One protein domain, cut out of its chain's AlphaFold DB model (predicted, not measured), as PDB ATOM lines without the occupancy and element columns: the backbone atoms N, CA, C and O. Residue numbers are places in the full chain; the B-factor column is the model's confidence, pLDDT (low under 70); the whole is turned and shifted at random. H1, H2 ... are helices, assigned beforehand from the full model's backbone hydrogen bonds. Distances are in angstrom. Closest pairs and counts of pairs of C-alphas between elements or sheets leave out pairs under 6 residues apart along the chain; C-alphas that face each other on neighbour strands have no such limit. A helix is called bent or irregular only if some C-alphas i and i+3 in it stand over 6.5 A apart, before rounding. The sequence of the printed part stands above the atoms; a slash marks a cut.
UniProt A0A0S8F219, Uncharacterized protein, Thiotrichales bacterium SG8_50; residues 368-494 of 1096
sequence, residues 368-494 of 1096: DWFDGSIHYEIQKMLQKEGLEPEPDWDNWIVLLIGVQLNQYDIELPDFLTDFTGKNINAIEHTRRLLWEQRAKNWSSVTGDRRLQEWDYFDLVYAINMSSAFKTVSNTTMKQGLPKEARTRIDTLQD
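What this domain is: This is residues 368 to 494 of the 1096 residues of an uncharacterized protein of Thiotrichales bacterium SG8_50 (UniProt A0A0S8F219). Two long helices, H3 and H4, lie side by side as a helical hairpin that makes the long axis, and the shorter H1 packs on both of them, making a bundle of three. At the end away from the hairpin's turn, the irregular H2 packs on the first residues of H3, while the short H5 folds back on the last part of H4. The printed part has 127 residues with five named helices, H1 to H5 in order, and no named strand; the class is all helix. It is elongated, 50 by 31 by 25 A, and only just compact, close to loose, with a radius of gyration of the C-alphas of 16.3 A.

Where its parts are: Find C-alpha 414 at (140.882, 175.113, 182.616); from there H3, residues 414 to 442, runs 41.2 A to C-alpha 442 at (149.235, 189.205, 220.380). It has a kink of 43 degrees near residue 436 and is irregular, with C-alphas 437 and 440 lying 7.5 A apart. H4, residues 453 to 477, runs 36.1 A to C-alpha 477 at (133.782, 161.804, 194.341). Look earlier for H1, residues 373 to 383, 15.3 A long, and for H2, residues 393 to 408, 25.4 A long and irregular, with C-alphas 394 and 397 lying 8.0 A apart. H5, residues 484 to 490, spans 10.0 A.

How they stand to each other: Begin at the hubs, H3 and H4, which touch three helices each. They form a hairpin, opposite ways at a shallow tilt of 22 degrees; their closest C-alphas, of Ile 424 and Asn 464, are 6.8 A apart. H1 touches residues 420 to 427 of H3, the same way at a shallow tilt of 33 degrees, only just short of steep; the closest C-alphas are His 375 and Ile 424, 6.3 A. H1 also touches residues 460 to 467 of H4, with the C-alphas of His 375 and Asn 464 closest at 6.2 A. H2, with residues 395 to 402, touches residues 416 to 419 of H3 at a steep tilt of 63 degrees; the C-alphas of Leu 399 and Leu 416 are closest at 6.9 A. H5 forms a hairpin with H4, touching its residues 472 to 476 at a steep tilt of 41 degrees; the C-alphas of Val 472 and Ala 485 are closest at 5.1 A. H2 and H5 are apart. In H1, H4 and H5 every O i to N i+4 pair is within hydrogen-bond range; H2 has 8 of 12 and H3 20 of 25.

The domain as a whole: The two C-alphas farthest apart, of Ile 410 and Ser 444, are 50.7 A apart. The printed part has no cut; the link from H2 to H3 is tight, and the other links are short. Look for low confidence, pLDDT under 70, at residues 368 to 372 and 390 to 419; the mean of the printed part is 79.2.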
ATOM      1  N   ASP A 368     128.653 169.336 199.141       53.06
ATOM      2  CA  ASP A 368     128.551 169.027 197.715       53.06
ATOM      3  C   ASP A 368     128.704 170.258 196.799       53.06
ATOM      4  O   ASP A 368     128.949 170.085 195.607       53.06
ATOM      5  N   TRP A 369     128.579 171.483 197.326       58.44
ATOM      6  CA  TRP A 369     128.637 172.711 196.521       58.44
ATOM      7  C   TRP A 369     130.066 173.264 196.416       58.44
ATOM      8  O   TRP A 369     130.812 173.274 197.399       58.44
ATOM      9  N   PHE A 370     130.450 173.725 195.222       62.56
ATOM     10  CA  PHE A 370     131.668 174.509 194.994       62.56
ATOM     11  C   PHE A 370     131.289 175.981 194.830       62.56
ATOM     12  O   PHE A 370     130.480 176.314 193.968       62.56
ATOM     13  N   ASP A 371     131.906 176.841 195.635       69.06
ATOM     14  CA  ASP A 371     131.728 178.290 195.592       69.06
ATOM     15  C   ASP A 371     133.106 178.958 195.528       69.06
ATOM     16  O   ASP A 371     133.758 179.170 196.548       69.06
ATOM     17  N   GLY A 372     133.576 179.261 194.315       69.81
ATOM     18  CA  GLY A 372     134.875 179.905 194.098       69.81
ATOM     19  C   GLY A 372     134.967 181.335 194.650       69.81
ATOM     20  O   GLY A 372     136.077 181.820 194.876       69.81
ATOM     21  N   SER A 373     133.833 181.994 194.935       75.25
ATOM     22  CA  SER A 373     133.824 183.336 195.540       75.25
ATOM     23  C   SER A 373     134.417 183.343 196.953       75.25
ATOM     24  O   SER A 373     134.902 184.372 197.421       75.25
ATOM     25  N   ILE A 374     134.470 182.174 197.603       83.62
ATOM     26  CA  ILE A 374     134.976 182.009 198.963       83.62
ATOM     27  C   ILE A 374     136.433 182.447 199.129       83.62
ATOM     28  O   ILE A 374     136.790 183.041 200.140       83.62
ATOM     29  N   HIS A 375     137.266 182.228 198.116       86.50
ATOM     30  CA  HIS A 375     138.665 182.644 198.152       86.50
ATOM     31  C   HIS A 375     138.784 184.160 197.934       86.50
ATOM     32  O   HIS A 375     139.537 184.826 198.634       86.50
ATOM     33  N   TYR A 376     137.953 184.729 197.058       83.00
ATOM     34  CA  TYR A 376     137.922 186.164 196.768       83.00
ATOM     35  C   TYR A 376     137.414 187.018 197.947       83.00
ATOM     36  O   TYR A 376     137.992 188.061 198.245       83.00
ATOM     37  N   GLU A 377     136.389 186.577 198.681       86.56
ATOM     38  CA  GLU A 377     135.946 187.290 199.892       86.56
ATOM     39  C   GLU A 377     136.973 187.192 201.034       86.56
ATOM     40  O   GLU A 377     137.200 188.179 201.733       86.56
ATOM     41  N   ILE A 378     137.673 186.058 201.179       90.25
ATOM     42  CA  ILE A 378     138.826 185.946 202.093       90.25
ATOM     43  C   ILE A 378     139.929 186.928 201.688       90.25
ATOM     44  O   ILE A 378     140.445 187.652 202.540       90.25
ATOM     45  N   GLN A 379     140.248 187.009 200.395       89.00
ATOM     46  CA  GLN A 379     141.239 187.937 199.853       89.00
ATOM     47  C   GLN A 379     140.912 189.391 200.236       89.00
ATOM     48  O   GLN A 379     141.760 190.080 200.799       89.00
ATOM     49  N   LYS A 380     139.654 189.825 200.052       87.56
ATOM     50  CA  LYS A 380     139.167 191.148 200.490       87.56
ATOM     51  C   LYS A 380     139.279 191.365 201.999       87.56
ATOM     52  O   LYS A 380     139.586 192.474 202.433       87.56
ATOM     53  N   MET A 381     138.978 190.349 202.812       89.12
ATOM     54  CA  MET A 381     139.059 190.447 204.276       89.12
ATOM     55  C   MET A 381     140.500 190.628 204.762       89.12
ATOM     56  O   MET A 381     140.718 191.358 205.724       89.12
ATOM     57  N   LEU A 382     141.469 190.009 204.085       90.75
ATOM     58  CA  LEU A 382     142.896 190.162 204.375       90.75
ATOM     59  C   LEU A 382     143.429 191.521 203.874       90.75
ATOM     60  O   LEU A 382     144.078 192.231 204.641       90.75
ATOM     61  N   GLN A 383     143.049 191.946 202.662       89.00
ATOM     62  CA  GLN A 383     143.408 193.260 202.096       89.00
ATOM     63  C   GLN A 383     142.944 194.429 202.977       89.00
ATOM     64  O   GLN A 383     143.716 195.348 203.247       89.00
ATOM     65  N   LYS A 384     141.716 194.372 203.515       88.75
ATOM     66  CA  LYS A 384     141.192 195.371 204.470       88.75
ATOM     67  C   LYS A 384     141.993 195.480 205.773       88.75
ATOM     68  O   LYS A 384     141.876 196.481 206.471       88.75
ATOM     69  N   GLU A 385     142.782 194.465 206.105       88.00
ATOM     70  CA  GLU A 385     143.622 194.393 207.301       88.00
ATOM     71  C   GLU A 385     145.117 194.621 206.979       88.00
ATOM     72  O   GLU A 385     145.983 194.325 207.805       88.00
ATOM     73  N   GLY A 386     145.435 195.168 205.797       87.19
ATOM     74  CA  GLY A 386     146.805 195.514 205.390       87.19
ATOM     75  C   GLY A 386     147.662 194.321 204.956       87.19
ATOM     76  O   GLY A 386     148.883 194.434 204.888       87.19
ATOM     77  N   LEU A 387     147.039 193.173 204.680       85.00
ATOM     78  CA  LEU A 387     147.698 192.004 204.107       85.00
ATOM     79  C   LEU A 387     147.361 191.947 202.618       85.00
ATOM     80  O   LEU A 387     146.216 191.677 202.261       85.00
ATOM     81  N   GLU A 388     148.345 192.162 201.751       79.44
ATOM     82  CA  GLU A 388     148.160 192.122 200.297       79.44
ATOM     83  C   GLU A 388     148.613 190.765 199.719       79.44
ATOM     84  O   GLU A 388     149.790 190.582 199.417       79.44
ATOM     85  N   PRO A 389     147.708 189.776 199.557       70.94
ATOM     86  CA  PRO A 389     147.962 188.631 198.688       70.94
ATOM     87  C   PRO A 389     147.935 189.108 197.230       70.94
ATOM     88  O   PRO A 389     146.845 189.333 196.697       70.94
ATOM     89  N   GLU A 390     149.112 189.273 196.615       61.53
ATOM     90  CA  GLU A 390     149.305 189.773 195.239       61.53
ATOM     91  C   GLU A 390     148.281 189.183 194.244       61.53
ATOM     92  O   GLU A 390     148.331 187.986 193.938       61.53
ATOM     93  N   PRO A 391     147.317 189.986 193.744       58.12
ATOM     94  CA  PRO A 391     146.283 189.486 192.846       58.12
ATOM     95  C   PRO A 391     146.709 189.556 191.376       58.12
ATOM     96  O   PRO A 391     147.172 190.586 190.891       58.12
ATOM     97  N   ASP A 392     146.410 188.490 190.638       57.91
ATOM     98  CA  ASP A 392     146.332 188.469 189.172       57.91
ATOM     99  C   ASP A 392     145.076 189.266 188.743       57.91
ATOM    100  O   ASP A 392     144.017 188.710 188.455       57.91
ATOM    101  N   TRP A 393     145.130 190.599 188.862       55.88
ATOM    102  CA  TRP A 393     143.936 191.454 188.773       55.88
ATOM    103  C   TRP A 393     143.223 191.380 187.416       55.88
ATOM    104  O   TRP A 393     142.006 191.556 187.381       55.88
ATOM    105  N   ASP A 394     143.926 191.068 186.326       58.25
ATOM    106  CA  ASP A 394     143.400 191.108 184.952       58.25
ATOM    107  C   ASP A 394     142.214 190.152 184.701       58.25
ATOM    108  O   ASP A 394     141.437 190.341 183.764       58.25
ATOM    109  N   ASN A 395     142.027 189.138 185.553       57.66
ATOM    110  CA  ASN A 395     141.071 188.047 185.336       57.66
ATOM    111  C   ASN A 395     139.780 188.114 186.188       57.66
ATOM    112  O   ASN A 395     138.946 187.204 186.115       57.66
ATOM    113  N   TRP A 396     139.553 189.182 186.968       59.12
ATOM    114  CA  TRP A 396     138.419 189.266 187.917       59.12
ATOM    115  C   TRP A 396     137.028 189.111 187.272       59.12
ATOM    116  O   TRP A 396     136.146 188.461 187.840       59.12
ATOM    117  N   ILE A 397     136.840 189.652 186.061       59.44
ATOM    118  CA  ILE A 397     135.586 189.553 185.291       59.44
ATOM    119  C   ILE A 397     135.264 188.087 184.973       59.44
ATOM    120  O   ILE A 397     134.111 187.661 185.060       59.44
ATOM    121  N   VAL A 398     136.285 187.289 184.649       58.16
ATOM    122  CA  VAL A 398     136.101 185.881 184.290       58.16
ATOM    123  C   VAL A 398     135.667 185.062 185.506       58.16
ATOM    124  O   VAL A 398     134.843 184.163 185.356       58.16
ATOM    125  N   LEU A 399     136.146 185.381 186.716       57.28
ATOM    126  CA  LEU A 399     135.694 184.695 187.932       57.28
ATOM    127  C   LEU A 399     134.192 184.920 188.179       57.28
ATOM    128  O   LEU A 399     133.484 183.968 188.499       57.28
ATOM    129  N   LEU A 400     133.688 186.145 187.983       58.47
ATOM    130  CA  LEU A 400     132.255 186.452 188.098       58.47
ATOM    131  C   LEU A 400     131.414 185.689 187.067       58.47
ATOM    132  O   LEU A 400     130.410 185.073 187.430       58.47
ATOM    133  N   ILE A 401     131.860 185.666 185.807       60.19
ATOM    134  CA  ILE A 401     131.228 184.874 184.742       60.19
ATOM    135  C   ILE A 401     131.258 183.380 185.105       60.19
ATOM    136  O   ILE A 401     130.240 182.703 185.007       60.19
ATOM    137  N   GLY A 402     132.385 182.869 185.605       57.56
ATOM    138  CA  GLY A 402     132.534 181.489 186.070       57.56
ATOM    139  C   GLY A 402     131.588 181.131 187.217       57.56
ATOM    140  O   GLY A 402     130.962 180.074 187.182       57.56
ATOM    141  N   VAL A 403     131.414 182.019 188.200       54.03
ATOM    142  CA  VAL A 403     130.452 181.836 189.302       54.03
ATOM    143  C   VAL A 403     129.011 181.790 188.784       54.03
ATOM    144  O   VAL A 403     128.235 180.967 189.267       54.03
ATOM    145  N   GLN A 404     128.653 182.598 187.780       53.56
ATOM    146  CA  GLN A 404     127.336 182.512 187.135       53.56
ATOM    147  C   GLN A 404     127.172 181.220 186.316       53.56
ATOM    148  O   GLN A 404     126.163 180.540 186.469       53.56
ATOM    149  N   LEU A 405     128.153 180.829 185.496       51.06
ATOM    150  CA  LEU A 405     128.095 179.607 184.676       51.06
ATOM    151  C   LEU A 405     128.056 178.321 185.527       51.06
ATOM    152  O   LEU A 405     127.340 177.379 185.191       51.06
ATOM    153  N   ASN A 406     128.748 178.300 186.668       45.53
ATOM    154  CA  ASN A 406     128.754 177.179 187.616       45.53
ATOM    155  C   ASN A 406     127.399 176.977 188.334       45.53
ATOM    156  O   ASN A 406     127.183 175.929 188.938       45.53
ATOM    157  N   GLN A 407     126.455 177.925 188.245       49.41
ATOM    158  CA  GLN A 407     125.061 177.711 188.680       49.41
ATOM    159  C   GLN A 407     124.237 176.875 187.681       49.41
ATOM    160  O   GLN A 407     123.130 176.456 188.015       49.41
ATOM    161  N   TYR A 408     124.772 176.602 186.484       44.38
ATOM    162  CA  TYR A 408     124.101 175.877 185.396       44.38
ATOM    163  C   TYR A 408     124.767 174.525 185.050       44.38
ATOM    164  O   TYR A 408     124.559 174.013 183.952       44.38
ATOM    165  N   ASP A 409     125.571 173.949 185.959       42.94
ATOM    166  CA  ASP A 409     126.332 172.693 185.759       42.94
ATOM    167  C   ASP A 409     127.267 172.698 184.518       42.94
ATOM    168  O   ASP A 409     127.589 171.655 183.944       42.94
ATOM    169  N   ILE A 410     127.737 173.879 184.097       48.53
ATOM    170  CA  ILE A 410     128.667 174.041 182.967       48.53
ATOM    171  C   ILE A 410     130.102 173.731 183.422       48.53
ATOM    172  O   ILE A 410     130.555 174.232 184.452       48.53
ATOM    173  N   GLU A 411     130.843 172.936 182.640       45.53
ATOM    174  CA  GLU A 411     132.266 172.676 182.895       45.53
ATOM    175  C   GLU A 411     133.072 173.985 182.827       45.53
ATOM    176  O   GLU A 411     133.141 174.641 181.787       45.53
ATOM    177  N   LEU A 412     133.682 174.371 183.953       53.03
ATOM    178  CA  LEU A 412     134.546 175.547 184.039       53.03
ATOM    179  C   LEU A 412     135.815 175.339 183.192       53.03
ATOM    180  O   LEU A 412     136.542 174.377 183.462       53.03
ATOM    181  N   PRO A 413     136.128 176.236 182.234       57.34
ATOM    182  CA  PRO A 413     137.368 176.181 181.462       57.34
ATOM    183  C   PRO A 413     138.629 176.108 182.335       57.34
ATOM    184  O   PRO A 413     138.683 176.715 183.409       57.34
ATOM    185  N   ASP A 414     139.665 175.418 181.847       52.03
ATOM    186  CA  ASP A 414     140.882 175.113 182.616       52.03
ATOM    187  C   ASP A 414     141.521 176.353 183.268       52.03
ATOM    188  O   ASP A 414     141.866 176.323 184.447       52.03
ATOM    189  N   PHE A 415     141.571 177.489 182.567       53.28
ATOM    190  CA  PHE A 415     142.198 178.714 183.080       53.28
ATOM    191  C   PHE A 415     141.524 179.302 184.340       53.28
ATOM    192  O   PHE A 415     142.202 179.899 185.177       53.28
ATOM    193  N   LEU A 416     140.222 179.062 184.557       56.53
ATOM    194  CA  LEU A 416     139.548 179.420 185.819       56.53
ATOM    195  C   LEU A 416     139.957 178.509 186.985       56.53
ATOM    196  O   LEU A 416     139.909 178.916 188.149       56.53
ATOM    197  N   THR A 417     140.382 177.280 186.690       60.31
ATOM    198  CA  THR A 417     140.923 176.353 187.689       60.31
ATOM    199  C   THR A 417     142.291 176.818 188.175       60.31
ATOM    200  O   THR A 417     142.514 176.863 189.387       60.31
ATOM    201  N   ASP A 418     143.158 177.236 187.254       65.62
ATOM    202  CA  ASP A 418     144.492 177.745 187.579       65.62
ATOM    203  C   ASP A 418     144.424 179.074 188.340       65.62
ATOM    204  O   ASP A 418     145.081 179.225 189.371       65.62
ATOM    205  N   PHE A 419     143.559 180.005 187.913       64.75
ATOM    206  CA  PHE A 419     143.315 181.263 188.629       64.75
ATOM    207  C   PHE A 419     142.871 181.033 190.083       64.75
ATOM    208  O   PHE A 419     143.395 181.651 191.014       64.75
ATOM    209  N   THR A 420     141.937 180.098 190.297       73.88
ATOM    210  CA  THR A 420     141.472 179.746 191.647       73.88
ATOM    211  C   THR A 420     142.625 179.182 192.492       73.88
ATOM    212  O   THR A 420     142.766 179.555 193.655       73.88
ATOM    213  N   GLY A 421     143.485 178.339 191.905       79.81
ATOM    214  CA  GLY A 421     144.686 177.806 192.559       79.81
ATOM    215  C   GLY A 421     145.685 178.892 192.975       79.81
ATOM    216  O   GLY A 421     146.105 178.912 194.133       79.81
ATOM    217  N   LYS A 422     146.007 179.839 192.076       82.62
ATOM    218  CA  LYS A 422     146.886 180.987 192.381       82.62
ATOM    219  C   LYS A 422     146.399 181.761 193.609       82.62
ATOM    220  O   LYS A 422     147.177 181.991 194.531       82.62
ATOM    221  N   ASN A 423     145.114 182.128 193.639       83.38
ATOM    222  CA  ASN A 423     144.545 182.933 194.723       83.38
ATOM    223  C   ASN A 423     144.581 182.187 196.070       83.38
ATOM    224  O   ASN A 423     145.028 182.737 197.076       83.38
ATOM    225  N   ILE A 424     144.217 180.899 196.081       89.31
ATOM    226  CA  ILE A 424     144.319 180.046 197.278       89.31
ATOM    227  C   ILE A 424     145.747 180.038 197.842       89.31
ATOM    228  O   ILE A 424     145.921 180.147 199.060       89.31
ATOM    229  N   ASN A 425     146.757 179.919 196.973       87.75
ATOM    230  CA  ASN A 425     148.156 179.896 197.388       87.75
ATOM    231  C   ASN A 425     148.605 181.270 197.919       87.75
ATOM    232  O   ASN A 425     149.169 181.340 199.011       87.75
ATOM    233  N   ALA A 426     148.287 182.361 197.209       87.88
ATOM    234  CA  ALA A 426     148.588 183.733 197.633       87.88
ATOM    235  C   ALA A 426     148.009 184.049 199.025       87.88
ATOM    236  O   ALA A 426     148.712 184.588 199.882       87.88
ATOM    237  N   ILE A 427     146.766 183.630 199.291       91.69
ATOM    238  CA  ILE A 427     146.130 183.734 200.611       91.69
ATOM    239  C   ILE A 427     146.975 183.030 201.681       91.69
ATOM    240  O   ILE A 427     147.350 183.667 202.665       91.69
ATOM    241  N   GLU A 428     147.331 181.751 201.514       90.94
ATOM    242  CA  GLU A 428     148.114 181.024 202.532       90.94
ATOM    243  C   GLU A 428     149.517 181.612 202.757       90.94
ATOM    244  O   GLU A 428     150.018 181.552 203.882       90.94
ATOM    245  N   HIS A 429     150.144 182.216 201.739       88.88
ATOM    246  CA  HIS A 429     151.438 182.888 201.904       88.88
ATOM    247  C   HIS A 429     151.354 184.097 202.856       88.88
ATOM    248  O   HIS A 429     152.262 184.281 203.671       88.88
ATOM    249  N   THR A 430     150.241 184.849 202.865       91.44
ATOM    250  CA  THR A 430     150.049 185.959 203.827       91.44
ATOM    251  C   THR A 430     150.027 185.511 205.288       91.44
ATOM    252  O   THR A 430     150.346 186.314 206.164       91.44
ATOM    253  N   ARG A 431     149.716 184.235 205.585       91.00
ATOM    254  CA  ARG A 431     149.628 183.734 206.970       91.00
ATOM    255  C   ARG A 431     150.943 183.916 207.723       91.00
ATOM    256  O   ARG A 431     150.914 184.267 208.897       91.00
ATOM    257  N   ARG A 432     152.093 183.711 207.069       87.38
ATOM    258  CA  ARG A 432     153.402 183.934 207.707       87.38
ATOM    259  C   ARG A 432     153.620 185.421 208.004       87.38
ATOM    260  O   ARG A 432     153.919 185.757 209.146       87.38
ATOM    261  N   LEU A 433     153.406 186.279 207.006       86.62
ATOM    262  CA  LEU A 433     153.582 187.730 207.112       86.62
ATOM    263  C   LEU A 433     152.713 188.333 208.228       86.62
ATOM    264  O   LEU A 433     153.202 189.120 209.031       86.62
ATOM    265  N   LEU A 434     151.450 187.910 208.327       91.56
ATOM    266  CA  LEU A 434     150.537 188.302 209.401       91.56
ATOM    267  C   LEU A 434     151.097 187.976 210.792       91.56
ATOM    268  O   LEU A 434     151.077 188.831 211.680       91.56
ATOM    269  N   TRP A 435     151.590 186.752 210.995       88.94
ATOM    270  CA  TRP A 435     152.176 186.363 212.277       88.94
ATOM    271  C   TRP A 435     153.467 187.146 212.556       88.94
ATOM    272  O   TRP A 435     153.622 187.656 213.660       88.94
ATOM    273  N   GLU A 436     154.341 187.345 211.567       86.19
ATOM    274  CA  GLU A 436     155.555 188.167 211.717       86.19
ATOM    275  C   GLU A 436     155.238 189.637 212.063       86.19
ATOM    276  O   GLU A 436     155.922 190.233 212.893       86.19
ATOM    277  N   GLN A 437     154.162 190.206 211.506       87.88
ATOM    278  CA  GLN A 437     153.703 191.569 211.801       87.88
ATOM    279  C   GLN A 437     153.006 191.707 213.168       87.88
ATOM    280  O   GLN A 437     153.242 192.686 213.878       87.88
ATOM    281  N   ARG A 438     152.111 190.778 213.542       90.19
ATOM    282  CA  ARG A 438     151.194 190.954 214.692       90.19
ATOM    283  C   ARG A 438     151.546 190.141 215.944       90.19
ATOM    284  O   ARG A 438     151.079 190.499 217.028       90.19
ATOM    285  N   ALA A 439     152.409 189.122 215.863       86.00
ATOM    286  CA  ALA A 439     152.735 188.251 217.003       86.00
ATOM    287  C   ALA A 439     153.263 188.996 218.238       86.00
ATOM    288  O   ALA A 439     152.928 188.629 219.365       86.00
ATOM    289  N   LYS A 440     154.052 190.066 218.062       84.69
ATOM    290  CA  LYS A 440     154.561 190.872 219.184       84.69
ATOM    291  C   LYS A 440     153.434 191.504 220.011       84.69
ATOM    292  O   LYS A 440     153.531 191.557 221.232       84.69
ATOM    293  N   ASN A 441     152.349 191.923 219.360       85.00
ATOM    294  CA  ASN A 441     151.191 192.503 220.038       85.00
ATOM    295  C   ASN A 441     150.334 191.396 220.665       85.00
ATOM    296  O   ASN A 441     149.998 191.468 221.845       85.00
ATOM    297  N   TRP A 442     150.043 190.335 219.909       87.88
ATOM    298  CA  TRP A 442     149.235 189.205 220.380       87.88
ATOM    299  C   TRP A 442     149.861 188.446 221.558       87.88
ATOM    300  O   TRP A 442     149.145 188.044 222.467       87.88
ATOM    301  N   SER A 443     151.189 188.310 221.592       79.00
ATOM    302  CA  SER A 443     151.915 187.601 222.659       79.00
ATOM    303  C   SER A 443     151.857 188.300 224.022       79.00
ATOM    304  O   SER A 443     152.134 187.674 225.043       79.00
ATOM    305  N   SER A 444     151.465 189.580 224.059       73.50
ATOM    306  CA  SER A 444     151.282 190.336 225.305       73.50
ATOM    307  C   SER A 444     149.987 189.990 226.055       73.50
ATOM    308  O   SER A 444     149.759 190.497 227.153       73.50
ATOM    309  N   VAL A 445     149.131 189.132 225.483       74.38
ATOM    310  CA  VAL A 445     147.800 188.816 226.012       74.38
ATOM    311  C   VAL A 445     147.543 187.308 225.981       74.38
ATOM    312  O   VAL A 445     147.523 186.704 224.912       74.38
ATOM    313  N   THR A 446     147.246 186.692 227.129       79.44
ATOM    314  CA  THR A 446     146.847 185.274 227.160       79.44
ATOM    315  C   THR A 446     145.431 185.062 226.605       79.44
ATOM    316  O   THR A 446     144.492 185.824 226.877       79.44
ATOM    317  N   GLY A 447     145.278 184.032 225.770       81.56
ATOM    318  CA  GLY A 447     144.035 183.599 225.129       81.56
ATOM    319  C   GLY A 447     143.416 182.342 225.748       81.56
ATOM    320  O   GLY A 447     142.280 182.011 225.412       81.56
ATOM    321  N   ASP A 448     144.082 181.667 226.689       85.06
ATOM    322  CA  ASP A 448     143.581 180.432 227.320       85.06
ATOM    323  C   ASP A 448     142.152 180.542 227.905       85.06
ATOM    324  O   ASP A 448     141.420 179.557 227.889       85.06
ATOM    325  N   ARG A 449     141.712 181.737 228.344       89.00
ATOM    326  CA  ARG A 449     140.341 182.014 228.845       89.00
ATOM    327  C   ARG A 449     139.451 182.856 227.916       89.00
ATOM    328  O   ARG A 449     138.378 183.279 228.347       89.00
ATOM    329  N   ARG A 450     139.887 183.227 226.706       92.06
ATOM    330  CA  ARG A 450     139.096 184.099 225.809       92.06
ATOM    331  C   ARG A 450     139.517 184.043 224.352       92.06
ATOM    332  O   ARG A 450     140.676 183.796 224.041       92.06
ATOM    333  N   LEU A 451     138.573 184.376 223.479       93.94
ATOM    334  CA  LEU A 451     138.833 184.664 222.074       93.94
ATOM    335  C   LEU A 451     139.899 185.768 221.923       93.94
ATOM    336  O   LEU A 451     139.949 186.704 222.724       93.94
ATOM    337  N   GLN A 452     140.736 185.641 220.899       92.94
ATOM    338  CA  GLN A 452     141.779 186.586 220.513       92.94
ATOM    339  C   GLN A 452     141.683 186.916 219.021       92.94
ATOM    340  O   GLN A 452     141.114 186.162 218.235       92.94
ATOM    341  N   GLU A 453     142.302 188.016 218.599       93.62
ATOM    342  CA  GLU A 453     142.337 188.424 217.188       93.62
ATOM    343  C   GLU A 453     142.910 187.333 216.257       93.62
ATOM    344  O   GLU A 453     142.410 187.138 215.148       93.62
ATOM    345  N   TRP A 454     143.905 186.566 216.713       93.25
ATOM    346  CA  TRP A 454     144.489 185.478 215.925       93.25
ATOM    347  C   TRP A 454     143.538 184.292 215.694       93.25
ATOM    348  O   TRP A 454     143.672 183.615 214.674       93.25
ATOM    349  N   ASP A 455     142.536 184.076 216.557       95.19
ATOM    350  CA  ASP A 455     141.504 183.046 216.350       95.19
ATOM    351  C   ASP A 455     140.625 183.359 215.128       95.19
ATOM    352  O   ASP A 455     140.194 182.454 214.413       95.19
ATOM    353  N   TYR A 456     140.381 184.645 214.847       95.38
ATOM    354  CA  TYR A 456     139.667 185.065 213.640       95.38
ATOM    355  C   TYR A 456     140.479 184.774 212.378       95.38
ATOM    356  O   TYR A 456     139.951 184.220 211.414       95.38
ATOM    357  N   PHE A 457     141.770 185.109 212.375       95.19
ATOM    358  CA  PHE A 457     142.606 184.869 211.204       95.19
ATOM    359  C   PHE A 457     142.831 183.374 210.955       95.19
ATOM    360  O   PHE A 457     142.719 182.926 209.814       95.19
ATOM    361  N   ASP A 458     143.048 182.566 211.994       94.75
ATOM    362  CA  ASP A 458     143.139 181.115 211.824       94.75
ATOM    363  C   ASP A 458     141.802 180.475 211.405       94.75
ATOM    364  O   ASP A 458     141.827 179.484 210.671       94.75
ATOM    365  N   LEU A 459     140.645 181.051 211.760       95.38
ATOM    366  CA  LEU A 459     139.350 180.662 211.188       95.38
ATOM    367  C   LEU A 459     139.304 180.975 209.684       95.38
ATOM    368  O   LEU A 459     138.929 180.110 208.893       95.38
ATOM    369  N   VAL A 460     139.741 182.166 209.268       94.69
ATOM    370  CA  VAL A 460     139.807 182.575 207.853       94.69
ATOM    371  C   VAL A 460     140.706 181.635 207.028       94.69
ATOM    372  O   VAL A 460     140.268 181.132 205.988       94.69
ATOM    373  N   TYR A 461     141.908 181.289 207.506       94.50
ATOM    374  CA  TYR A 461     142.776 180.314 206.820       94.50
ATOM    375  C   TYR A 461     142.214 178.882 206.859       94.50
ATOM    376  O   TYR A 461     142.299 178.154 205.867       94.50
ATOM    377  N   ALA A 462     141.569 178.463 207.953       93.12
ATOM    378  CA  ALA A 462     140.900 177.162 208.011       93.12
ATOM    379  C   ALA A 462     139.741 177.057 207.002       93.12
ATOM    380  O   ALA A 462     139.538 175.993 206.411       93.12
ATOM    381  N   ILE A 463     139.014 178.151 206.751       91.88
ATOM    382  CA  ILE A 463     137.977 178.234 205.711       91.88
ATOM    383  C   ILE A 463     138.597 178.142 204.310       91.88
ATOM    384  O   ILE A 463     138.113 177.341 203.503       91.88
ATOM    385  N   ASN A 464     139.674 178.888 204.035       92.69
ATOM    386  CA  ASN A 464     140.406 178.831 202.763       92.69
ATOM    387  C   ASN A 464     140.850 177.391 202.446       92.69
ATOM    388  O   ASN A 464     140.448 176.804 201.438       92.69
ATOM    389  N   MET A 465     141.583 176.779 203.380       91.94
ATOM    390  CA  MET A 465     142.060 175.400 203.289       91.94
ATOM    391  C   MET A 465     140.911 174.388 203.151       91.94
ATOM    392  O   MET A 465     140.982 173.470 202.332       91.94
ATOM    393  N   SER A 466     139.836 174.528 203.936       89.31
ATOM    394  CA  SER A 466     138.693 173.611 203.865       89.31
ATOM    395  C   SER A 466     138.019 173.660 202.498       89.31
ATOM    396  O   SER A 466     137.716 172.608 201.939       89.31
ATOM    397  N   SER A 467     137.840 174.850 201.930       87.88
ATOM    398  CA  SER A 467     137.148 175.048 200.653       87.88
ATOM    399  C   SER A 467     137.956 174.528 199.463       87.88
ATOM    400  O   SER A 467     137.408 173.839 198.597       87.88
ATOM    401  N   ALA A 468     139.277 174.719 199.486       89.69
ATOM    402  CA  ALA A 468     140.188 174.115 198.517       89.69
ATOM    403  C   ALA A 468     140.046 172.575 198.489       89.69
ATOM    404  O   ALA A 468     139.843 171.970 197.431       89.69
ATOM    405  N   PHE A 469     140.040 171.921 199.658       90.81
ATOM    406  CA  PHE A 469     139.914 170.460 199.736       90.81
ATOM    407  C   PHE A 469     138.472 169.926 199.596       90.81
ATOM    408  O   PHE A 469     138.307 168.810 199.094       90.81
ATOM    409  N   LYS A 470     137.426 170.709 199.923       86.25
ATOM    410  CA  LYS A 470     136.024 170.432 199.522       86.25
ATOM    411  C   LYS A 470     135.944 170.286 197.999       86.25
ATOM    412  O   LYS A 470     135.453 169.273 197.506       86.25
ATOM    413  N   THR A 471     136.501 171.255 197.267       83.94
ATOM    414  CA  THR A 471     136.521 171.295 195.793       83.94
ATOM    415  C   THR A 471     137.143 170.027 195.212       83.94
ATOM    416  O   THR A 471     136.496 169.297 194.461       83.94
ATOM    417  N   VAL A 472     138.369 169.700 195.635       89.62
ATOM    418  CA  VAL A 472     139.079 168.482 195.208       89.62
ATOM    419  C   VAL A 472     138.276 167.213 195.517       89.62
ATOM    420  O   VAL A 472     138.177 166.321 194.668       89.62
ATOM    421  N   SER A 473     137.678 167.119 196.709       88.62
ATOM    422  CA  SER A 473     136.840 165.981 197.103       88.62
ATOM    423  C   SER A 473     135.622 165.830 196.185       88.62
ATOM    424  O   SER A 473     135.355 164.729 195.700       88.62
ATOM    425  N   ASN A 474     134.930 166.925 195.861       83.75
ATOM    426  CA  ASN A 474     133.734 166.905 195.017       83.75
ATOM    427  C   ASN A 474     134.046 166.560 193.562       83.75
ATOM    428  O   ASN A 474     133.386 165.682 192.996       83.75
ATOM    429  N   THR A 475     135.102 167.134 192.984       83.12
ATOM    430  CA  THR A 475     135.572 166.739 191.650       83.12
ATOM    431  C   THR A 475     135.962 165.255 191.626       83.12
ATOM    432  O   THR A 475     135.559 164.519 190.727       83.12
ATOM    433  N   THR A 476     136.606 164.747 192.682       89.31
ATOM    434  CA  THR A 476     136.972 163.322 192.807       89.31
ATOM    435  C   THR A 476     135.771 162.376 192.960       89.31
ATOM    436  O   THR A 476     135.753 161.304 192.351       89.31
ATOM    437  N   MET A 477     134.794 162.730 193.803       85.62
ATOM    438  CA  MET A 477     133.782 161.804 194.341       85.62
ATOM    439  C   MET A 477     132.363 162.018 193.809       85.62
ATOM    440  O   MET A 477     131.613 161.046 193.724       85.62
ATOM    441  N   LYS A 478     131.981 163.263 193.499       78.88
ATOM    442  CA  LYS A 478     130.625 163.640 193.066       78.88
ATOM    443  C   LYS A 478     130.557 163.732 191.545       78.88
ATOM    444  O   LYS A 478     129.797 162.992 190.930       78.88
ATOM    445  N   GLN A 479     131.425 164.554 190.952       79.69
ATOM    446  CA  GLN A 479     131.602 164.643 189.496       79.69
ATOM    447  C   GLN A 479     132.268 163.367 188.942       79.69
ATOM    448  O   GLN A 479     132.033 162.962 187.807       79.69
ATOM    449  N   GLY A 480     133.077 162.682 189.763       84.88
ATOM    450  CA  GLY A 480     133.751 161.446 189.365       84.88
ATOM    451  C   GLY A 480     134.895 161.685 188.377       84.88
ATOM    452  O   GLY A 480     135.177 160.811 187.548       84.88
ATOM    453  N   LEU A 481     135.556 162.838 188.490       87.56
ATOM    454  CA  LEU A 481     136.631 163.374 187.654       87.56
ATOM    455  C   LEU A 481     137.985 163.374 188.414       87.56
ATOM    456  O   LEU A 481     138.502 164.413 188.826       87.56
ATOM    457  N   PRO A 482     138.592 162.199 188.686       94.00
ATOM    458  CA  PRO A 482     139.787 162.102 189.519       94.00
ATOM    459  C   PRO A 482     141.109 162.414 188.787       94.00
ATOM    460  O   PRO A 482     142.157 162.309 189.418       94.00
ATOM    461  N   LYS A 483     141.120 162.751 187.486       94.19
ATOM    462  CA  LYS A 483     142.332 163.293 186.822       94.19
ATOM    463  C   LYS A 483     142.381 164.806 187.016       94.19
ATOM    464  O   LYS A 483     143.397 165.365 187.391       94.19
ATOM    465  N   GLU A 484     141.225 165.414 186.842       88.69
ATOM    466  CA  GLU A 484     140.904 166.825 186.920       88.69
ATOM    467  C   GLU A 484     141.073 167.293 188.378       88.69
ATOM    468  O   GLU A 484     141.781 168.256 188.668       88.69
ATOM    469  N   ALA A 485     140.562 166.503 189.331       91.94
ATOM    470  CA  ALA A 485     140.850 166.675 190.754       91.94
ATOM    471  C   ALA A 485     142.328 166.451 191.122       91.94
ATOM    472  O   ALA A 485     142.768 166.943 192.158       91.94
ATOM    473  N   ARG A 486     143.105 165.719 190.308       95.00
ATOM    474  CA  ARG A 486     144.550 165.586 190.525       95.00
ATOM    475  C   ARG A 486     145.281 166.857 190.106       95.00
ATOM    476  O   ARG A 486     146.086 167.336 190.891       95.00
ATOM    477  N   THR A 487     144.966 167.428 188.942       91.88
ATOM    478  CA  THR A 487     145.502 168.735 188.525       91.88
ATOM    479  C   THR A 487     145.246 169.784 189.609       91.88
ATOM    480  O   THR A 487     146.182 170.441 190.047       91.88
ATOM    481  N   ARG A 488     144.021 169.826 190.164       90.06
ATOM    482  CA  ARG A 488     143.656 170.693 191.304       90.06
ATOM    483  C   ARG A 488     144.428 170.427 192.605       90.06
ATOM    484  O   ARG A 488     144.469 171.304 193.450       90.06
ATOM    485  N   ILE A 489     144.997 169.241 192.823       93.00
ATOM    486  CA  ILE A 489     145.890 168.981 193.972       93.00
ATOM    487  C   ILE A 489     147.310 169.438 193.667       93.00
ATOM    488  O   ILE A 489     147.993 169.956 194.551       93.00
ATOM    489  N   ASP A 490     147.761 169.173 192.443       91.62
ATOM    490  CA  ASP A 490     149.128 169.430 192.020       91.62
ATOM    491  C   ASP A 490     149.355 170.968 191.887       91.62
ATOM    492  O   ASP A 490     150.426 171.433 192.258       91.62
ATOM    493  N   THR A 491     148.335 171.785 191.549       89.50
ATOM    494  CA  THR A 491     148.383 173.272 191.650       89.50
ATOM    495  C   THR A 491     148.286 173.827 193.081       89.50
ATOM    496  O   THR A 491     148.671 174.967 193.338       89.50
ATOM    497  N   LEU A 492     147.801 173.028 194.034       91.25
ATOM    498  CA  LEU A 492     147.714 173.368 195.462       91.25
ATOM    499  C   LEU A 492     148.945 172.900 196.263       91.25
ATOM    500  O   LEU A 492     148.912 172.883 197.497       91.25
ATOM    501  N   GLN A 493     150.015 172.464 195.590       92.00
ATOM    502  CA  GLN A 493     151.207 171.937 196.253       92.00
ATOM    503  C   GLN A 493     151.937 173.014 197.071       92.00
ATOM    504  O   GLN A 493     152.152 172.805 198.264       92.00
ATOM    505  N   ASP A 494     152.243 174.175 196.491       88.12
ATOM    506  CA  ASP A 494     153.148 175.168 197.100       88.12
ATOM    507  C   ASP A 494     152.686 175.662 198.487       88.12
ATOM    508  O   ASP A 494     153.490 175.823 199.411       88.12
TER     509      ASP A 494